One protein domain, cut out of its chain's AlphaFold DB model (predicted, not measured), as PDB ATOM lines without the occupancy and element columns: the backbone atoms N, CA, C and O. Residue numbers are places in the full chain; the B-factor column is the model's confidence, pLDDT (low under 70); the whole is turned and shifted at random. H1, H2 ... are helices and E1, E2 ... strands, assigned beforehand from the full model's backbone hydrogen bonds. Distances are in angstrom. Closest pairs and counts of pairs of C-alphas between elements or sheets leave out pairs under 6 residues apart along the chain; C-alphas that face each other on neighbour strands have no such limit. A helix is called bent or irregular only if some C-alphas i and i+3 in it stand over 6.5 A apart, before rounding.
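Overview. This is residues 175 to 312 of the 313 residues of an uncharacterized protein of Bradymonadales bacterium TMQ1 (UniProt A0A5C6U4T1). Two strongly twisted sheets of five strands face each other as a sandwich, the strands of one at 28 degrees to those of the other. H1 sits beside the edge strands E2 and E3, the short H2 and H3 graze the second sheet near its other edge strand, E6, and residues 283 to 288 stick out as a free loop. The 138 printed residues hold three named helices and ten named strands, along the chain E1 E2 H1 E3 E4 E5 E6 H2 E7 E8 H3 E9 E10; the sheets, both mixed, run E2 E1 E4 E8 E7 and E3 E10 E9 E5 E6. The class is mixed, helices and strands, with under half of the residues in named elements; the whole is compact, with a radius of gyration of the C-alphas of 13.7 A and spans of 41 by 35 by 28 A.

Arrangement. Begin at E1, residues 175 to 181, a hairpin with E2, residues 185 to 192; N 177 and O 190 are 3.0 A apart, within hydrogen-bond range. Next comes H1, residues 194 to 199, irregular, with C-alphas 195 and 198 7.0 A apart; its O i to N i+4 pairs are within range in 0 of 2, its O i to N i+3 pairs in 2 of 3. The closest C-alphas of H1 and E3, residues 210 to 213, are those of Ala 199 and Thr 211, 4.8 A. E4, residues 217 to 222, is parallel to E1, with N 221 and O 176 at 2.9 A. E5, residues 230 to 234, and E6, residues 243 to 247, form a hairpin, with N 232 and O 246 at 2.8 A. H2, residues 255 to 258, only grazes this second sheet, its closest C-alpha pair with E6 being Leu 245 and Pro 256, 6.0 A. E7, residues 265 to 267, and E8, residues 270 to 274, form a hairpin, with N 265 and O 272 at 2.9 A; E8 is antiparallel to E4, with N 220 and O 271 at 2.9 A. H3, residues 277 to 280, touches H2, the closest C-alphas being those of Pro 256 and Thr 278, 5.5 A; both are too short for an O i to N i+4 pair. E9, residues 294 to 297, is antiparallel to E5, with N 231 and O 296 at 2.8 A. E10, residues 306 to 312, is staggered: residues 306 to 308 pair with E9 in a hairpin, N 307 and O 295 at 3.0 A, and 309 to 312 pair parallel with E3, N 312 and O 212 at 2.8 A.

Along the chain. Find C-alpha 175 at (32.251, 19.044, -17.800), where E1 begins its 19.7 A; E2 runs 21.3 A to C-alpha 192 at (32.150, 18.421, -12.763). E10 runs 20.0 A to C-alpha 312 at (32.465, 2.759, -22.659).

Size, cuts and confidence. The two C-alphas farthest apart are those of Gly 182 and Gly 285, 42.0 A. The printed part has no cut; the one long link, H3 to E9, has 13 residues. Residues 283 to 288 have pLDDT under 70.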
ATOM      1  N   ARG A 175      31.326  18.031 -17.291       98.62
ATOM      2  CA  ARG A 175      32.251  19.044 -17.800       98.62
ATOM      3  C   ARG A 175      33.666  18.720 -17.372       98.62
ATOM      4  O   ARG A 175      33.906  18.506 -16.192       98.62
ATOM      5  N   PHE A 176      34.604  18.761 -18.304       98.56
ATOM      6  CA  PHE A 176      36.026  18.693 -18.002       98.56
ATOM      7  C   PHE A 176      36.667  20.079 -18.040       98.56
ATOM      8  O   PHE A 176      36.504  20.819 -19.012       98.56
ATOM      9  N   GLU A 177      37.439  20.403 -17.006       97.69
ATOM     10  CA  GLU A 177      38.269  21.607 -16.961       97.69
ATOM     11  C   GLU A 177      39.647  21.289 -17.542       97.69
ATOM     12  O   GLU A 177      40.326  20.363 -17.085       97.69
ATOM     13  N   MET A 178      40.052  22.028 -18.576       95.12
ATOM     14  CA  MET A 178      41.284  21.753 -19.301       95.12
ATOM     15  C   MET A 178      42.213  22.967 -19.343       95.12
ATOM     16  O   MET A 178      41.833  24.072 -19.745       95.12
ATOM     17  N   ALA A 179      43.482  22.712 -19.039       93.00
ATOM     18  CA  ALA A 179      44.584  23.644 -19.202       93.00
ATOM     19  C   ALA A 179      45.574  23.164 -20.276       93.00
ATOM     20  O   ALA A 179      45.572  22.016 -20.725       93.00
ATOM     21  N   SER A 180      46.461  24.065 -20.696       92.62
ATOM     22  CA  SER A 180      47.534  23.779 -21.653       92.62
ATOM     23  C   SER A 180      48.899  24.060 -21.035       92.62
ATOM     24  O   SER A 180      49.136  25.157 -20.525       92.62
ATOM     25  N   LEU A 181      49.832  23.114 -21.153       88.56
ATOM     26  CA  LEU A 181      51.233  23.315 -20.798       88.56
ATOM     27  C   LEU A 181      52.044  23.663 -22.046       88.56
ATOM     28  O   LEU A 181      52.462  22.780 -22.805       88.56
ATOM     29  N   GLY A 182      52.297  24.962 -22.228       89.19
ATOM     30  CA  GLY A 182      53.043  25.467 -23.379       89.19
ATOM     31  C   GLY A 182      52.497  24.880 -24.681       89.19
ATOM     32  O   GLY A 182      51.294  24.791 -24.870       89.19
ATOM     33  N   THR A 183      53.381  24.423 -25.564       91.44
ATOM     34  CA  THR A 183      53.007  23.820 -26.855       91.44
ATOM     35  C   THR A 183      53.055  22.290 -26.850       91.44
ATOM     36  O   THR A 183      53.125  21.683 -27.920       91.44
ATOM     37  N   THR A 184      53.129  21.664 -25.671       91.19
ATOM     38  CA  THR A 184      53.525  20.253 -25.541       91.19
ATOM     39  C   THR A 184      52.437  19.344 -25.005       91.19
ATOM     40  O   THR A 184      52.407  18.189 -25.411       91.19
ATOM     41  N   ALA A 185      51.546  19.825 -24.133       93.88
ATOM     42  CA  ALA A 185      50.491  18.969 -23.597       93.88
ATOM     43  C   ALA A 185      49.207  19.702 -23.213       93.88
ATOM     44  O   ALA A 185      49.245  20.872 -22.826       93.88
ATOM     45  N   TYR A 186      48.096  18.972 -23.252       96.06
ATOM     46  CA  TYR A 186      46.912  19.298 -22.465       96.06
ATOM     47  C   TYR A 186      46.976  18.650 -21.086       96.06
ATOM     48  O   TYR A 186      47.625  17.619 -20.896       96.06
ATOM     49  N   LEU A 187      46.276  19.267 -20.146       95.31
ATOM     50  CA  LEU A 187      46.012  18.744 -18.817       95.31
ATOM     51  C   LEU A 187      44.513  18.812 -18.574       95.31
ATOM     52  O   LEU A 187      43.931  19.885 -18.704       95.31
ATOM     53  N   PHE A 188      43.914  17.678 -18.225       96.69
ATOM     54  CA  PHE A 188      42.552  17.624 -17.708       96.69
ATOM     55  C   PHE A 188      42.652  17.721 -16.185       96.69
ATOM     56  O   PHE A 188      43.149  16.800 -15.543       96.69
ATOM     57  N   GLU A 189      42.271  18.870 -15.631       95.50
ATOM     58  CA  GLU A 189      42.521  19.220 -14.227       95.50
ATOM     59  C   GLU A 189      41.456  18.641 -13.294       95.50
ATOM     60  O   GLU A 189      41.769  18.196 -12.189       95.50
ATOM     61  N   SER A 190      40.199  18.642 -13.739       97.81
ATOM     62  CA  SER A 190      39.060  18.135 -12.974       97.81
ATOM     63  C   SER A 190      37.861  17.831 -13.870       97.81
ATOM     64  O   SER A 190      37.814  18.234 -15.037       97.81
ATOM     65  N   ALA A 191      36.871  17.157 -13.291       98.31
ATOM     66  CA  ALA A 191      35.540  17.016 -13.857       98.31
ATOM     67  C   ALA A 191      34.488  17.632 -12.925       98.31
ATOM     68  O   ALA A 191      34.692  17.706 -11.715       98.31
ATOM     69  N   GLU A 192      33.360  18.047 -13.489       98.00
ATOM     70  CA  GLU A 192      32.150  18.421 -12.763       98.00
ATOM     71  C   GLU A 192      30.965  17.634 -13.358       98.00
ATOM     72  O   GLU A 192      30.766  17.709 -14.573       98.00
ATOM     73  N   PRO A 193      30.180  16.881 -12.565       97.75
ATOM     74  CA  PRO A 193      30.351  16.626 -11.128       97.75
ATOM     75  C   PRO A 193      31.693  15.966 -10.762       97.75
ATOM     76  O   PRO A 193      32.251  15.193 -11.543       97.75
ATOM     77  N   ALA A 194      32.214  16.283  -9.571       96.81
ATOM     78  CA  ALA A 194      33.554  15.886  -9.122       96.81
ATOM     79  C   ALA A 194      33.753  14.364  -9.046       96.81
ATOM     80  O   ALA A 194      34.868  13.875  -9.233       96.81
ATOM     81  N   GLU A 195      32.677  13.614  -8.828       95.88
ATOM     82  CA  GLU A 195      32.632  12.153  -8.797       95.88
ATOM     83  C   GLU A 195      33.041  11.518 -10.136       95.88
ATOM     84  O   GLU A 195      33.455  10.363 -10.164       95.88
ATOM     85  N   PHE A 196      33.000  12.272 -11.240       97.69
ATOM     86  CA  PHE A 196      33.479  11.821 -12.549       97.69
ATOM     87  C   PHE A 196      34.950  12.161 -12.818       97.69
ATOM     88  O   PHE A 196      35.437  11.920 -13.921       97.69
ATOM     89  N   THR A 197      35.694  12.688 -11.839       97.94
ATOM     90  CA  THR A 197      37.127  12.995 -12.014       97.94
ATOM     91  C   THR A 197      37.947  11.736 -12.314       97.94
ATOM     92  O   THR A 197      38.903  11.806 -13.082       97.94
ATOM     93  N   ASP A 198      37.521  10.573 -11.815       96.75
ATOM     94  CA  ASP A 198      38.158   9.275 -12.081       96.75
ATOM     95  C   ASP A 198      38.059   8.830 -13.554       96.75
ATOM     96  O   ASP A 198      38.747   7.900 -13.973       96.75
ATOM     97  N   ALA A 199      37.248   9.512 -14.373       97.50
ATOM     98  CA  ALA A 199      37.276   9.343 -15.823       97.50
ATOM     99  C   ALA A 199      38.609   9.807 -16.437       97.50
ATOM    100  O   ALA A 199      38.944   9.410 -17.551       97.50
ATOM    101  N   ILE A 200      39.381  10.644 -15.742       98.38
ATOM    102  CA  ILE A 200      40.706  11.094 -16.163       98.38
ATOM    103  C   ILE A 200      41.735  10.130 -15.570       98.38
ATOM    104  O   ILE A 200      41.849  10.012 -14.353       98.38
ATOM    105  N   SER A 201      42.534   9.473 -16.414       97.88
ATOM    106  CA  SER A 201      43.467   8.430 -15.958       97.88
ATOM    107  C   SER A 201      44.464   8.909 -14.896       97.88
ATOM    108  O   SER A 201      44.900   8.123 -14.059       97.88
ATOM    109  N   ASP A 202      44.873  10.178 -14.986       96.62
ATOM    110  CA  ASP A 202      45.706  10.876 -14.005       96.62
ATOM    111  C   ASP A 202      45.582  12.393 -14.239       96.62
ATOM    112  O   ASP A 202      46.020  12.907 -15.269       96.62
ATOM    113  N   VAL A 203      45.001  13.114 -13.276       95.56
ATOM    114  CA  VAL A 203      44.788  14.577 -13.324       95.56
ATOM    115  C   VAL A 203      46.076  15.402 -13.247       95.56
ATOM    116  O   VAL A 203      46.037  16.626 -13.321       95.56
ATOM    117  N   GLN A 204      47.230  14.764 -13.039       95.00
ATOM    118  CA  GLN A 204      48.550  15.396 -13.081       95.00
ATOM    119  C   GLN A 204      49.363  14.958 -14.307       95.00
ATOM    120  O   GLN A 204      50.446  15.501 -14.553       95.00
ATOM    121  N   ALA A 205      48.874  13.982 -15.078       94.56
ATOM    122  CA  ALA A 205      49.555  13.518 -16.272       94.56
ATOM    123  C   ALA A 205      49.314  14.458 -17.451       94.56
ATOM    124  O   ALA A 205      48.235  15.005 -17.663       94.56
ATOM    125  N   TRP A 206      50.347  14.595 -18.272       94.75
ATOM    126  CA  TRP A 206      50.265  15.303 -19.538       94.75
ATOM    127  C   TRP A 206      49.612  14.422 -20.597       94.75
ATOM    128  O   TRP A 206      50.037  13.285 -20.794       94.75
ATOM    129  N   ASN A 207      48.628  14.979 -21.304       96.56
ATOM    130  CA  ASN A 207      47.792  14.278 -22.276       96.56
ATOM    131  C   ASN A 207      47.207  12.961 -21.714       96.56
ATOM    132  O   ASN A 207      47.461  11.891 -22.277       96.56
ATOM    133  N   PRO A 208      46.460  13.017 -20.595       97.75
ATOM    134  CA  PRO A 208      45.930  11.818 -19.959       97.75
ATOM    135  C   PRO A 208      44.947  11.093 -20.883       97.75
ATOM    136  O   PRO A 208      44.326  11.697 -21.764       97.75
ATOM    137  N   THR A 209      44.764   9.797 -20.664       98.50
ATOM    138  CA  THR A 209      43.618   9.107 -21.256       98.50
ATOM    139  C   THR A 209      42.363   9.544 -20.511       98.50
ATOM    140  O   THR A 209      42.372   9.601 -19.282       98.50
ATOM    141  N   VAL A 210      41.290   9.846 -21.237       98.56
ATOM    142  CA  VAL A 210      39.997  10.207 -20.640       98.56
ATOM    143  C   VAL A 210      38.940   9.189 -21.064       98.56
ATOM    144  O   VAL A 210      38.835   8.840 -22.238       98.56
ATOM    145  N   THR A 211      38.163   8.689 -20.115       98.62
ATOM    146  CA  THR A 211      37.071   7.751 -20.363       98.62
ATOM    147  C   THR A 211      35.766   8.513 -20.569       98.62
ATOM    148  O   THR A 211      35.386   9.354 -19.760       98.62
ATOM    149  N   LEU A 212      35.069   8.214 -21.658       98.38
ATOM    150  CA  LEU A 212      33.755   8.749 -21.997       98.38
ATOM    151  C   LEU A 212      32.770   7.587 -22.155       98.38
ATOM    152  O   LEU A 212      33.173   6.459 -22.417       98.38
ATOM    153  N   LYS A 213      31.475   7.864 -22.046       97.56
ATOM    154  CA  LYS A 213      30.396   6.885 -22.195       97.56
ATOM    155  C   LYS A 213      29.561   7.197 -23.426       97.56
ATOM    156  O   LYS A 213      29.267   8.364 -23.706       97.56
ATOM    157  N   ARG A 214      29.170   6.166 -24.171       96.00
ATOM    158  CA  ARG A 214      28.302   6.313 -25.341       96.00
ATOM    159  C   ARG A 214      26.949   6.888 -24.918       96.00
ATOM    160  O   ARG A 214      26.417   6.583 -23.858       96.00
ATOM    161  N   GLY A 215      26.406   7.777 -25.743       95.12
ATOM    162  CA  GLY A 215      25.147   8.479 -25.497       95.12
ATOM    163  C   GLY A 215      25.233   9.626 -24.486       95.12
ATOM    164  O   GLY A 215      24.286  10.401 -24.387       95.12
ATOM    165  N   TRP A 216      26.348   9.788 -23.764       97.12
ATOM    166  CA  TRP A 216      26.509  10.889 -22.817       97.12
ATOM    167  C   TRP A 216      26.930  12.172 -23.536       97.12
ATOM    168  O   TRP A 216      27.686  12.148 -24.514       97.12
ATOM    169  N   ARG A 217      26.434  13.301 -23.025       97.12
ATOM    170  CA  ARG A 217      26.796  14.644 -23.481       97.12
ATOM    171  C   ARG A 217      27.902  15.207 -22.600       97.12
ATOM    172  O   ARG A 217      27.742  15.259 -21.388       97.12
ATOM    173  N   TYR A 218      28.998  15.639 -23.197       98.31
ATOM    174  CA  TYR A 218      30.152  16.187 -22.496       98.31
ATOM    175  C   TYR A 218      30.340  17.658 -22.827       98.31
ATOM    176  O   TYR A 218      30.052  18.096 -23.941       98.31
ATOM    177  N   GLU A 219      30.867  18.398 -21.859       98.31
ATOM    178  CA  GLU A 219      31.425  19.730 -22.045       98.31
ATOM    179  C   GLU A 219      32.936  19.679 -21.800       98.31
ATOM    180  O   GLU A 219      33.405  19.032 -20.864       98.31
ATOM    181  N   ILE A 220      33.714  20.369 -22.625       97.88
ATOM    182  CA  ILE A 220      35.123  20.632 -22.339       97.88
ATOM    183  C   ILE A 220      35.305  22.139 -22.282       97.88
ATOM    184  O   ILE A 220      35.015  22.851 -23.247       97.88
ATOM    185  N   ASN A 221      35.831  22.606 -21.156       97.62
ATOM    186  CA  ASN A 221      36.217  23.985 -20.964       97.62
ATOM    187  C   ASN A 221      37.711  24.169 -21.271       97.62
ATOM    188  O   ASN A 221      38.583  23.959 -20.429       97.62
ATOM    189  N   ASN A 222      38.007  24.564 -22.506       95.75
ATOM    190  CA  ASN A 222      39.350  24.842 -22.997       95.75
ATOM    191  C   ASN A 222      39.712  26.325 -22.826       95.75
ATOM    192  O   ASN A 222      39.596  27.133 -23.752       95.75
ATOM    193  N   GLN A 223      40.239  26.689 -21.658       90.56
ATOM    194  CA  GLN A 223      40.682  28.064 -21.387       90.56
ATOM    195  C   GLN A 223      41.846  28.519 -22.297       90.56
ATOM    196  O   GLN A 223      42.066  29.716 -22.495       90.56
ATOM    197  N   GLY A 224      42.579  27.572 -22.894       91.06
ATOM    198  CA  GLY A 224      43.702  27.815 -23.801       91.06
ATOM    199  C   GLY A 224      43.332  27.974 -25.281       91.06
ATOM    200  O   GLY A 224      44.246  28.106 -26.099       91.06
ATOM    201  N   ILE A 225      42.042  27.981 -25.646       92.00
ATOM    202  CA  ILE A 225      41.541  27.891 -27.035       92.00
ATOM    203  C   ILE A 225      42.282  28.780 -28.046       92.00
ATOM    204  O   ILE A 225      42.692  28.307 -29.103       92.00
ATOM    205  N   ASN A 226      42.554  30.045 -27.718       90.25
ATOM    206  CA  ASN A 226      43.179  30.987 -28.656       90.25
ATOM    207  C   ASN A 226      44.571  30.547 -29.150       90.25
ATOM    208  O   ASN A 226      44.981  30.921 -30.248       90.25
ATOM    209  N   ALA A 227      45.307  29.786 -28.339       93.38
ATOM    210  CA  ALA A 227      46.623  29.252 -28.691       93.38
ATOM    211  C   ALA A 227      46.595  27.735 -28.940       93.38
ATOM    212  O   ALA A 227      47.419  27.218 -29.701       93.38
ATOM    213  N   HIS A 228      45.641  27.034 -28.329       94.88
ATOM    214  CA  HIS A 228      45.548  25.581 -28.324       94.88
ATOM    215  C   HIS A 228      44.111  25.111 -28.598       94.88
ATOM    216  O   HIS A 228      43.473  24.565 -27.693       94.88
ATOM    217  N   PRO A 229      43.585  25.279 -29.828       94.56
ATOM    218  CA  PRO A 229      42.286  24.728 -30.192       94.56
ATOM    219  C   PRO A 229      42.281  23.205 -30.144       94.56
ATOM    220  O   PRO A 229      43.285  22.587 -30.498       94.56
ATOM    221  N   PHE A 230      41.167  22.618 -29.717       95.06
ATOM    222  CA  PHE A 230      41.034  21.186 -29.457       95.06
ATOM    223  C   PHE A 230      40.324  20.477 -30.619       95.06
ATOM    224  O   PHE A 230      39.246  20.893 -31.037       95.06
ATOM    225  N   ASP A 231      40.922  19.406 -31.137       96.00
ATOM    226  CA  ASP A 231      40.292  18.519 -32.119       96.00
ATOM    227  C   ASP A 231      39.851  17.218 -31.435       96.00
ATOM    228  O   ASP A 231      40.633  16.621 -30.690       96.00
ATOM    229  N   LEU A 232      38.657  16.735 -31.784       97.31
ATOM    230  CA  LEU A 232      38.211  15.360 -31.550       97.31
ATOM    231  C   LEU A 232      38.626  14.479 -32.729       97.31
ATOM    232  O   LEU A 232      38.491  14.883 -33.888       97.31
ATOM    233  N   LEU A 233      39.128  13.278 -32.447       96.62
ATOM    234  CA  LEU A 233      39.797  12.440 -33.437       96.62
ATOM    235  C   LEU A 233      39.321  10.993 -33.419       96.62
ATOM    236  O   LEU A 233      39.033  10.439 -32.357       96.62
ATOM    237  N   ASP A 234      39.416  10.360 -34.586       96.31
ATOM    238  CA  ASP A 234      39.832   8.964 -34.664       96.31
ATOM    239  C   ASP A 234      41.369   8.931 -34.695       96.31
ATOM    240  O   ASP A 234      42.025   9.501 -35.578       96.31
ATOM    241  N   LEU A 235      41.940   8.369 -33.639       96.56
ATOM    242  CA  LEU A 235      43.329   8.484 -33.238       96.56
ATOM    243  C   LEU A 235      44.202   7.482 -34.008       96.56
ATOM    244  O   LEU A 235      44.114   6.275 -33.801       96.56
ATOM    245  N   GLY A 236      45.106   7.977 -34.858       95.25
ATOM    246  CA  GLY A 236      46.068   7.120 -35.564       95.25
ATOM    247  C   GLY A 236      47.254   6.660 -34.696       95.25
ATOM    248  O   GLY A 236      47.344   6.948 -33.507       95.25
ATOM    249  N   ASP A 237      48.263   6.026 -35.294       94.06
ATOM    250  CA  ASP A 237      49.546   5.790 -34.595       94.06
ATOM    251  C   ASP A 237      50.396   7.069 -34.492       94.06
ATOM    252  O   ASP A 237      51.279   7.207 -33.649       94.06
ATOM    253  N   THR A 238      50.153   8.019 -35.397       92.81
ATOM    254  CA  THR A 238      50.868   9.294 -35.486       92.81
ATOM    255  C   THR A 238      49.891  10.405 -35.829       92.81
ATOM    256  O   THR A 238      48.832  10.147 -36.398       92.81
ATOM    257  N   ARG A 239      50.291  11.663 -35.609       93.00
ATOM    258  CA  ARG A 239      49.482  12.835 -35.976       93.00
ATOM    259  C   ARG A 239      49.018  12.837 -37.439       93.00
ATOM    260  O   ARG A 239      47.935  13.326 -37.748       93.00
ATOM    261  N   ALA A 240      49.853  12.324 -38.345       92.69
ATOM    262  CA  ALA A 240      49.536  12.247 -39.769       92.69
ATOM    263  C   ALA A 240      48.471  11.185 -40.094       92.69
ATOM    264  O   ALA A 240      47.861  11.259 -41.155       92.69
ATOM    265  N   GLY A 241      48.279  10.208 -39.204       93.75
ATOM    266  CA  GLY A 241      47.247   9.179 -39.312       93.75
ATOM    267  C   GLY A 241      45.934   9.531 -38.612       93.75
ATOM    268  O   GLY A 241      44.985   8.775 -38.756       93.75
ATOM    269  N   ASP A 242      45.870  10.639 -37.870       94.88
ATOM    270  CA  ASP A 242      44.630  11.079 -37.226       94.88
ATOM    271  C   ASP A 242      43.579  11.489 -38.261       94.88
ATOM    272  O   ASP A 242      43.873  12.260 -39.186       94.88
ATOM    273  N   VAL A 243      42.333  11.088 -38.029       93.81
ATOM    274  CA  VAL A 243      41.167  11.619 -38.737       93.81
ATOM    275  C   VAL A 243      40.452  12.595 -37.811       93.81
ATOM    276  O   VAL A 243      40.064  12.232 -36.707       93.81
ATOM    277  N   VAL A 244      40.288  13.846 -38.246       94.19
ATOM    278  CA  VAL A 244      39.560  14.854 -37.458       94.19
ATOM    279  C   VAL A 244      38.061  14.628 -37.594       94.19
ATOM    280  O   VAL A 244      37.548  14.590 -38.712       94.19
ATOM    281  N   LEU A 245      37.389  14.496 -36.455       94.25
ATOM    282  CA  LEU A 245      35.946  14.283 -36.349       94.25
ATOM    283  C   LEU A 245      35.209  15.573 -35.983       94.25
ATOM    284  O   LEU A 245      34.144  15.821 -36.528       94.25
ATOM    285  N   ALA A 246      35.793  16.396 -35.112       94.06
ATOM    286  CA  ALA A 246      35.320  17.740 -34.779       94.06
ATOM    287  C   ALA A 246      36.514  18.633 -34.425       94.06
ATOM    288  O   ALA A 246      37.566  18.126 -34.018       94.06
ATOM    289  N   SER A 247      36.392  19.947 -34.594       93.75
ATOM    290  CA  SER A 247      37.491  20.884 -34.363       93.75
ATOM    291  C   SER A 247      37.012  22.226 -33.839       93.75
ATOM    292  O   SER A 247      36.319  22.978 -34.522       93.75
ATOM    293  N   GLN A 248      37.484  22.568 -32.645       92.81
ATOM    294  CA  GLN A 248      37.172  23.827 -31.988       92.81
ATOM    295  C   GLN A 248      37.843  25.017 -32.697       92.81
ATOM    296  O   GLN A 248      39.047  25.010 -32.960       92.81
ATOM    297  N   GLY A 249      37.090  26.079 -32.975       84.31
ATOM    298  CA  GLY A 249      37.571  27.399 -33.388       84.31
ATOM    299  C   GLY A 249      38.195  27.479 -34.784       84.31
ATOM    300  O   GLY A 249      38.840  28.480 -35.109       84.31
ATOM    301  N   ARG A 250      38.060  26.439 -35.619       77.75
ATOM    302  CA  ARG A 250      38.736  26.372 -36.929       77.75
ATOM    303  C   ARG A 250      37.824  26.461 -38.143       77.75
ATOM    304  O   ARG A 250      38.358  26.608 -39.242       77.75
ATOM    305  N   ASN A 251      36.501  26.423 -37.960       72.38
ATOM    306  CA  ASN A 251      35.506  26.456 -39.041       72.38
ATOM    307  C   ASN A 251      35.857  25.494 -40.193       72.38
ATOM    308  O   ASN A 251      35.765  25.859 -41.367       72.38
ATOM    309  N   ILE A 252      36.350  24.297 -39.857       75.69
ATOM    310  CA  ILE A 252      36.681  23.269 -40.851       75.69
ATOM    311  C   ILE A 252      35.487  22.354 -41.172       75.69
ATOM    312  O   ILE A 252      35.566  21.641 -42.170       75.69
ATOM    313  N   ASP A 253      34.413  22.417 -40.372       72.81
ATOM    314  CA  ASP A 253      33.098  21.778 -40.570       72.81
ATOM    315  C   ASP A 253      33.161  20.291 -41.002       72.81
ATOM    316  O   ASP A 253      32.677  19.917 -42.077       72.81
ATOM    317  N   PRO A 254      33.853  19.416 -40.240       74.56
ATOM    318  CA  PRO A 254      33.831  17.978 -40.467       74.56
ATOM    319  C   PRO A 254      32.417  17.412 -40.285       74.56
ATOM    320  O   PRO A 254      31.624  17.894 -39.485       74.56
ATOM    321  N   ALA A 255      32.111  16.335 -41.018       75.12
ATOM    322  CA  ALA A 255      30.756  15.786 -41.111       75.12
ATOM    323  C   ALA A 255      30.039  15.527 -39.762       75.12
ATOM    324  O   ALA A 255      28.839  15.797 -39.706       75.12
ATOM    325  N   PRO A 256      30.713  15.054 -38.689       81.12
ATOM    326  CA  PRO A 256      30.074  14.888 -37.382       81.12
ATOM    327  C   PRO A 256      29.545  16.176 -36.736       81.12
ATOM    328  O   PRO A 256      28.614  16.097 -35.944       81.12
ATOM    329  N   GLU A 257      30.064  17.359 -37.075       83.38
ATOM    330  CA  GLU A 257      29.557  18.631 -36.524       83.38
ATOM    331  C   GLU A 257      28.139  18.958 -37.025       83.38
ATOM    332  O   GLU A 257      27.370  19.619 -36.331       83.38
ATOM    333  N   ALA A 258      27.760  18.440 -38.198       86.94
ATOM    334  CA  ALA A 258      26.419  18.587 -38.765       86.94
ATOM    335  C   ALA A 258      25.442  17.477 -38.329       86.94
ATOM    336  O   ALA A 258      24.264  17.514 -38.700       86.94
ATOM    337  N   ASP A 259      25.912  16.472 -37.584       89.94
ATOM    338  CA  ASP A 259      25.086  15.371 -37.106       89.94
ATOM    339  C   ASP A 259      24.240  15.819 -35.898       89.94
ATOM    340  O   ASP A 259      24.787  16.139 -34.836       89.94
ATOM    341  N   PRO A 260      22.896  15.818 -36.005       90.50
ATOM    342  CA  PRO A 260      22.035  16.243 -34.909       90.50
ATOM    343  C   PRO A 260      22.147  15.348 -33.666       90.50
ATOM    344  O   PRO A 260      21.806  15.806 -32.580       90.50
ATOM    345  N   GLN A 261      22.618  14.099 -33.788       91.31
ATOM    346  CA  GLN A 261      22.835  13.225 -32.629       91.31
ATOM    347  C   GLN A 261      24.099  13.598 -31.850       91.31
ATOM    348  O   GLN A 261      24.136  13.406 -30.637       91.31
ATOM    349  N   VAL A 262      25.115  14.146 -32.526       93.19
ATOM    350  CA  VAL A 262      26.329  14.671 -31.882       93.19
ATOM    351  C   VAL A 262      26.024  15.989 -31.179       93.19
ATOM    352  O   VAL A 262      26.598  16.266 -30.125       93.19
ATOM    353  N   ALA A 263      25.099  16.784 -31.735       92.38
ATOM    354  CA  ALA A 263      24.676  18.072 -31.182       92.38
ATOM    355  C   ALA A 263      25.890  18.941 -30.798       92.38
ATOM    356  O   ALA A 263      26.032  19.375 -29.649       92.38
ATOM    357  N   TRP A 264      26.804  19.099 -31.759       93.94
ATOM    358  CA  TRP A 264      28.052  19.835 -31.598       93.94
ATOM    359  C   TRP A 264      27.790  21.310 -31.286       93.94
ATOM    360  O   TRP A 264      26.997  21.968 -31.960       93.94
ATOM    361  N   VAL A 265      28.488  21.828 -30.278       93.19
ATOM    362  CA  VAL A 265      28.515  23.250 -29.933       93.19
ATOM    363  C   VAL A 265      29.963  23.682 -29.748       93.19
ATOM    364  O   VAL A 265      30.732  23.006 -29.069       93.19
ATOM    365  N   ASP A 266      30.308  24.832 -30.318       92.88
ATOM    366  CA  ASP A 266      31.619  25.469 -30.210       92.88
ATOM    367  C   ASP A 266      31.435  26.968 -29.929       92.88
ATOM    368  O   ASP A 266      31.072  27.755 -30.806       92.88
ATOM    369  N   GLU A 267      31.637  27.355 -28.669       91.56
ATOM    370  CA  GLU A 267      31.354  28.683 -28.125       91.56
ATOM    371  C   GLU A 267      32.573  29.216 -27.360       91.56
ATOM    372  O   GLU A 267      32.596  29.340 -26.133       91.56
ATOM    373  N   GLY A 268      33.626  29.558 -28.103       90.69
ATOM    374  CA  GLY A 268      34.848  30.104 -27.519       90.69
ATOM    375  C   GLY A 268      35.590  29.029 -26.721       90.69
ATOM    376  O   GLY A 268      36.016  28.053 -27.327       90.69
ATOM    377  N   PRO A 269      35.814  29.183 -25.400       93.81
ATOM    378  CA  PRO A 269      36.497  28.152 -24.618       93.81
ATOM    379  C   PRO A 269      35.646  26.892 -24.431       93.81
ATOM    380  O   PRO A 269      36.204  25.824 -24.195       93.81
ATOM    381  N   ILE A 270      34.323  26.997 -24.558       95.38
ATOM    382  CA  ILE A 270      33.403  25.889 -24.332       95.38
ATOM    383  C   ILE A 270      33.172  25.133 -25.634       95.38
ATOM    384  O   ILE A 270      32.828  25.734 -26.651       95.38
ATOM    385  N   MET A 271      33.310  23.811 -25.584       95.19
ATOM    386  CA  MET A 271      32.771  22.921 -26.609       95.19
ATOM    387  C   MET A 271      31.893  21.856 -25.961       95.19
ATOM    388  O   MET A 271      32.210  21.373 -24.870       95.19
ATOM    389  N   ARG A 272      30.809  21.470 -26.634       96.50
ATOM    390  CA  ARG A 272      29.908  20.410 -26.175       96.50
ATOM    391  C   ARG A 272      29.601  19.434 -27.290       96.50
ATOM    392  O   ARG A 272      29.448  19.821 -28.446       96.50
ATOM    393  N   PHE A 273      29.511  18.163 -26.932       96.56
ATOM    394  CA  PHE A 273      29.233  17.087 -27.873       96.56
ATOM    395  C   PHE A 273      28.619  15.892 -27.159       96.56
ATOM    396  O   PHE A 273      28.885  15.638 -25.987       96.56
ATOM    397  N   THR A 274      27.820  15.129 -27.886       96.38
ATOM    398  CA  THR A 274      27.275  13.851 -27.441       96.38
ATOM    399  C   THR A 274      28.043  12.726 -28.122       96.38
ATOM    400  O   THR A 274      28.245  12.760 -29.337       96.38
ATOM    401  N   VAL A 275      28.473  11.713 -27.364       96.38
ATOM    402  CA  VAL A 275      29.154  10.523 -27.910       96.38
ATOM    403  C   VAL A 275      28.121   9.600 -28.570       96.38
ATOM    404  O   VAL A 275      27.777   8.545 -28.045       96.38
ATOM    405  N   ALA A 276      27.572  10.024 -29.703       93.81
ATOM    406  CA  ALA A 276      26.512   9.335 -30.436       93.81
ATOM    407  C   ALA A 276      26.654   9.560 -31.950       93.81
ATOM    408  O   ALA A 276      27.521  10.319 -32.393       93.81
ATOM    409  N   GLY A 277      25.814   8.895 -32.747       91.19
ATOM    410  CA  GLY A 277      25.764   9.105 -34.189       91.19
ATOM    411  C   GLY A 277      27.108   8.823 -34.857       91.19
ATOM    412  O   GLY A 277      27.838   7.890 -34.509       91.19
ATOM    413  N   THR A 278      27.473   9.674 -35.806       89.62
ATOM    414  CA  THR A 278      28.735   9.576 -36.549       89.62
ATOM    415  C   THR A 278      29.980   9.667 -35.664       89.62
ATOM    416  O   THR A 278      30.984   9.041 -36.000       89.62
ATOM    417  N   LEU A 279      29.925  10.346 -34.511       91.56
ATOM    418  CA  LEU A 279      31.041  10.396 -33.556       91.56
ATOM    419  C   LEU A 279      31.270   9.036 -32.870       91.56
ATOM    420  O   LEU A 279      32.408   8.669 -32.575       91.56
ATOM    421  N   ALA A 280      30.198   8.262 -32.681       90.31
ATOM    422  CA  ALA A 280      30.230   6.893 -32.167       90.31
ATOM    423  C   ALA A 280      30.376   5.820 -33.269       90.31
ATOM    424  O   ALA A 280      30.337   4.627 -32.971       90.31
ATOM    425  N   GLY A 281      30.549   6.213 -34.538       84.88
ATOM    426  CA  GLY A 281      30.647   5.278 -35.667       84.88
ATOM    427  C   GLY A 281      29.313   4.710 -36.148       84.88
ATOM    428  O   GLY A 281      29.297   3.744 -36.914       84.88
ATOM    429  N   GLU A 282      28.190   5.289 -35.730       80.88
ATOM    430  CA  GLU A 282      26.842   4.859 -36.100       80.88
ATOM    431  C   GLU A 282      26.507   5.346 -37.519       80.88
ATOM    432  O   GLU A 282      25.714   6.257 -37.735       80.88
ATOM    433  N   ALA A 283      27.141   4.744 -38.528       69.38
ATOM    434  CA  ALA A 283      26.853   5.005 -39.935       69.38
ATOM    435  C   ALA A 283      26.303   3.739 -40.619       69.38
ATOM    436  O   ALA A 283      26.983   2.705 -40.659       69.38
ATOM    437  N   PRO A 284      25.094   3.783 -41.214       56.31
ATOM    438  CA  PRO A 284      24.541   2.637 -41.926       56.31
ATOM    439  C   PRO A 284      25.450   2.191 -43.083       56.31
ATOM    440  O   PRO A 284      25.624   2.904 -44.069       56.31
ATOM    441  N   GLY A 285      25.990   0.971 -42.994       57.31
ATOM    442  CA  GLY A 285      26.617   0.278 -44.125       57.31
ATOM    443  C   GLY A 285      28.127   0.461 -44.318       57.31
ATOM    444  O   GLY A 285      28.642  -0.048 -45.313       57.31
ATOM    445  N   ASN A 286      28.852   1.111 -43.397       62.94
ATOM    446  CA  ASN A 286      30.319   1.163 -43.439       62.94
ATOM    447  C   ASN A 286      30.949   0.738 -42.094       62.94
ATOM    448  O   ASN A 286      30.959   1.532 -41.155       62.94
ATOM    449  N   PRO A 287      31.521  -0.478 -41.995       59.19
ATOM    450  CA  PRO A 287      32.161  -0.959 -40.768       59.19
ATOM    451  C   PRO A 287      33.513  -0.291 -40.459       59.19
ATOM    452  O   PRO A 287      34.069  -0.546 -39.400       59.19
ATOM    453  N   ASN A 288      34.048   0.542 -41.360       69.56
ATOM    454  CA  ASN A 288      35.302   1.285 -41.174       69.56
ATOM    455  C   ASN A 288      35.037   2.786 -40.980       69.56
ATOM    456  O   ASN A 288      35.792   3.620 -41.483       69.56
ATOM    457  N   THR A 289      33.908   3.142 -40.371       81.69
ATOM    458  CA  THR A 289      33.603   4.547 -40.078       81.69
ATOM    459  C   THR A 289      34.511   5.004 -38.936       81.69
ATOM    460  O   THR A 289      34.499   4.343 -37.900       81.69
ATOM    461  N   PRO A 290      35.303   6.078 -39.118       86.50
ATOM    462  CA  PRO A 290      36.125   6.640 -38.050       86.50
ATOM    463  C   PRO A 290      35.296   6.917 -36.794       86.50
ATOM    464  O   PRO A 290      34.197   7.461 -36.896       86.50
ATOM    465  N   THR A 291      35.818   6.548 -35.627       92.75
ATOM    466  CA  THR A 291      35.125   6.681 -34.335       92.75
ATOM    467  C   THR A 291      35.957   7.479 -33.354       92.75
ATOM    468  O   THR A 291      37.184   7.388 -33.386       92.75
ATOM    469  N   LEU A 292      35.309   8.213 -32.449       96.56
ATOM    470  CA  LEU A 292      36.006   8.963 -31.411       96.56
ATOM    471  C   LEU A 292      36.907   8.048 -30.577       96.56
ATOM    472  O   LEU A 292      36.434   7.135 -29.907       96.56
ATOM    473  N   SER A 293      38.207   8.318 -30.610       97.56
ATOM    474  CA  SER A 293      39.216   7.556 -29.867       97.56
ATOM    475  C   SER A 293      40.366   8.421 -29.348       97.56
ATOM    476  O   SER A 293      41.259   7.929 -28.656       97.56
ATOM    477  N   GLY A 294      40.350   9.731 -29.599       97.94
ATOM    478  CA  GLY A 294      41.275  10.636 -28.933       97.94
ATOM    479  C   GLY A 294      41.099  12.099 -29.277       97.94
ATOM    480  O   GLY A 294      40.099  12.519 -29.860       97.94
ATOM    481  N   TYR A 295      42.100  12.873 -28.884       97.88
ATOM    482  CA  TYR A 295      42.104  14.318 -29.017       97.88
ATOM    483  C   TYR A 295      43.497  14.855 -29.320       97.88
ATOM    484  O   TYR A 295      44.509  14.207 -29.039       97.88
ATOM    485  N   ARG A 296      43.567  16.072 -29.863       96.75
ATOM    486  CA  ARG A 296      44.834  16.801 -30.011       96.75
ATOM    487  C   ARG A 296      44.653  18.305 -30.056       96.75
ATOM    488  O   ARG A 296      43.564  18.807 -30.303       96.75
ATOM    489  N   CYS A 297      45.766  19.024 -29.953       96.31
ATOM    490  CA  CYS A 297      45.817  20.426 -30.330       96.31
ATOM    491  C   CYS A 297      45.824  20.544 -31.852       96.31
ATOM    492  O   CYS A 297      46.664  19.954 -32.543       96.31
ATOM    493  N   ALA A 298      44.940  21.376 -32.377       93.38
ATOM    494  CA  ALA A 298      44.720  21.576 -33.796       93.38
ATOM    495  C   ALA A 298      45.909  22.266 -34.500       93.38
ATOM    496  O   ALA A 298      46.143  22.074 -35.700       93.38
ATOM    497  N   VAL A 299      46.716  23.034 -33.759       93.12
ATOM    498  CA  VAL A 299      47.928  23.693 -34.276       93.12
ATOM    499  C   VAL A 299      48.970  22.656 -34.701       93.12
ATOM    500  O   VAL A 299      49.456  21.871 -33.891       93.12
ATOM    501  N   THR A 300      49.368  22.686 -35.977       87.81
ATOM    502  CA  THR A 300      50.281  21.705 -36.592       87.81
ATOM    503  C   THR A 300      51.622  21.557 -35.865       87.81
ATOM    504  O   THR A 300      52.164  20.458 -35.823       87.81
ATOM    505  N   GLY A 301      52.154  22.639 -35.286       88.69
ATOM    506  CA  GLY A 301      53.424  22.629 -34.551       88.69
ATOM    507  C   GLY A 301      53.353  22.022 -33.146       88.69
ATOM    508  O   GLY A 301      54.394  21.815 -32.532       88.69
ATOM    509  N   HIS A 302      52.158  21.728 -32.631       93.44
ATOM    510  CA  HIS A 302      51.944  21.181 -31.288       93.44
ATOM    511  C   HIS A 302      51.747  19.662 -31.370       93.44
ATOM    512  O   HIS A 302      50.712  19.127 -30.978       93.44
ATOM    513  N   ALA A 303      52.708  18.967 -31.985       88.50
ATOM    514  CA  ALA A 303      52.551  17.561 -32.362       88.50
ATOM    515  C   ALA A 303      52.314  16.628 -31.163       88.50
ATOM    516  O   ALA A 303      51.544  15.679 -31.291       88.50
ATOM    517  N   GLU A 304      52.918  16.955 -30.020       90.62
ATOM    518  CA  GLU A 304      52.853  16.174 -28.781       90.62
ATOM    519  C   GLU A 304      51.599  16.461 -27.941       90.62
ATOM    520  O   GLU A 304      51.302  15.707 -27.023       90.62
ATOM    521  N   MET A 305      50.837  17.523 -28.240       96.12
ATOM    522  CA  MET A 305      49.572  17.820 -27.554       96.12
ATOM    523  C   MET A 305      48.482  16.891 -28.085       96.12
ATOM    524  O   MET A 305      47.695  17.296 -28.941       96.12
ATOM    525  N   ARG A 306      48.495  15.628 -27.661       96.81
ATOM    526  CA  ARG A 306      47.638  14.564 -28.185       96.81
ATOM    527  C   ARG A 306      47.460  13.464 -27.149       96.81
ATOM    528  O   ARG A 306      48.453  12.984 -26.612       96.81
ATOM    529  N   GLY A 307      46.224  13.043 -26.919       97.31
ATOM    530  CA  GLY A 307      45.886  11.980 -25.976       97.31
ATOM    531  C   GLY A 307      44.748  11.104 -26.486       97.31
ATOM    532  O   GLY A 307      44.240  11.301 -27.593       97.31
ATOM    533  N   ALA A 308      44.393  10.101 -25.690       98.12
ATOM    534  CA  ALA A 308      43.410   9.090 -26.055       98.12
ATOM    535  C   ALA A 308      42.090   9.273 -25.302       98.12
ATOM    536  O   ALA A 308      42.067   9.740 -24.162       98.12
ATOM    537  N   PHE A 309      41.008   8.838 -25.941       98.44
ATOM    538  CA  PHE A 309      39.734   8.582 -25.292       98.44
ATOM    539  C   PHE A 309      39.485   7.077 -25.237       98.44
ATOM    540  O   PHE A 309      39.754   6.363 -26.204       98.44
ATOM    541  N   ILE A 310      38.950   6.598 -24.118       97.88
ATOM    542  CA  ILE A 310      38.324   5.274 -24.020       97.88
ATOM    543  C   ILE A 310      36.817   5.498 -24.046       97.88
ATOM    544  O   ILE A 310      36.323   6.320 -23.282       97.88
ATOM    545  N   ILE A 311      36.095   4.794 -24.917       97.31
ATOM    546  CA  ILE A 311      34.634   4.884 -24.991       97.31
ATOM    547  C   ILE A 311      34.023   3.621 -24.387       97.31
ATOM    548  O   ILE A 311      34.239   2.523 -24.900       97.31
ATOM    549  N   GLU A 312      33.271   3.792 -23.308       95.62
ATOM    550  CA  GLU A 312      32.465   2.759 -22.659       95.62
ATOM    551  C   GLU A 312      31.021   2.785 -23.177       95.62
ATOM    552  O   GLU A 312      30.567   3.791 -23.731       95.62
TER     553      GLU A 312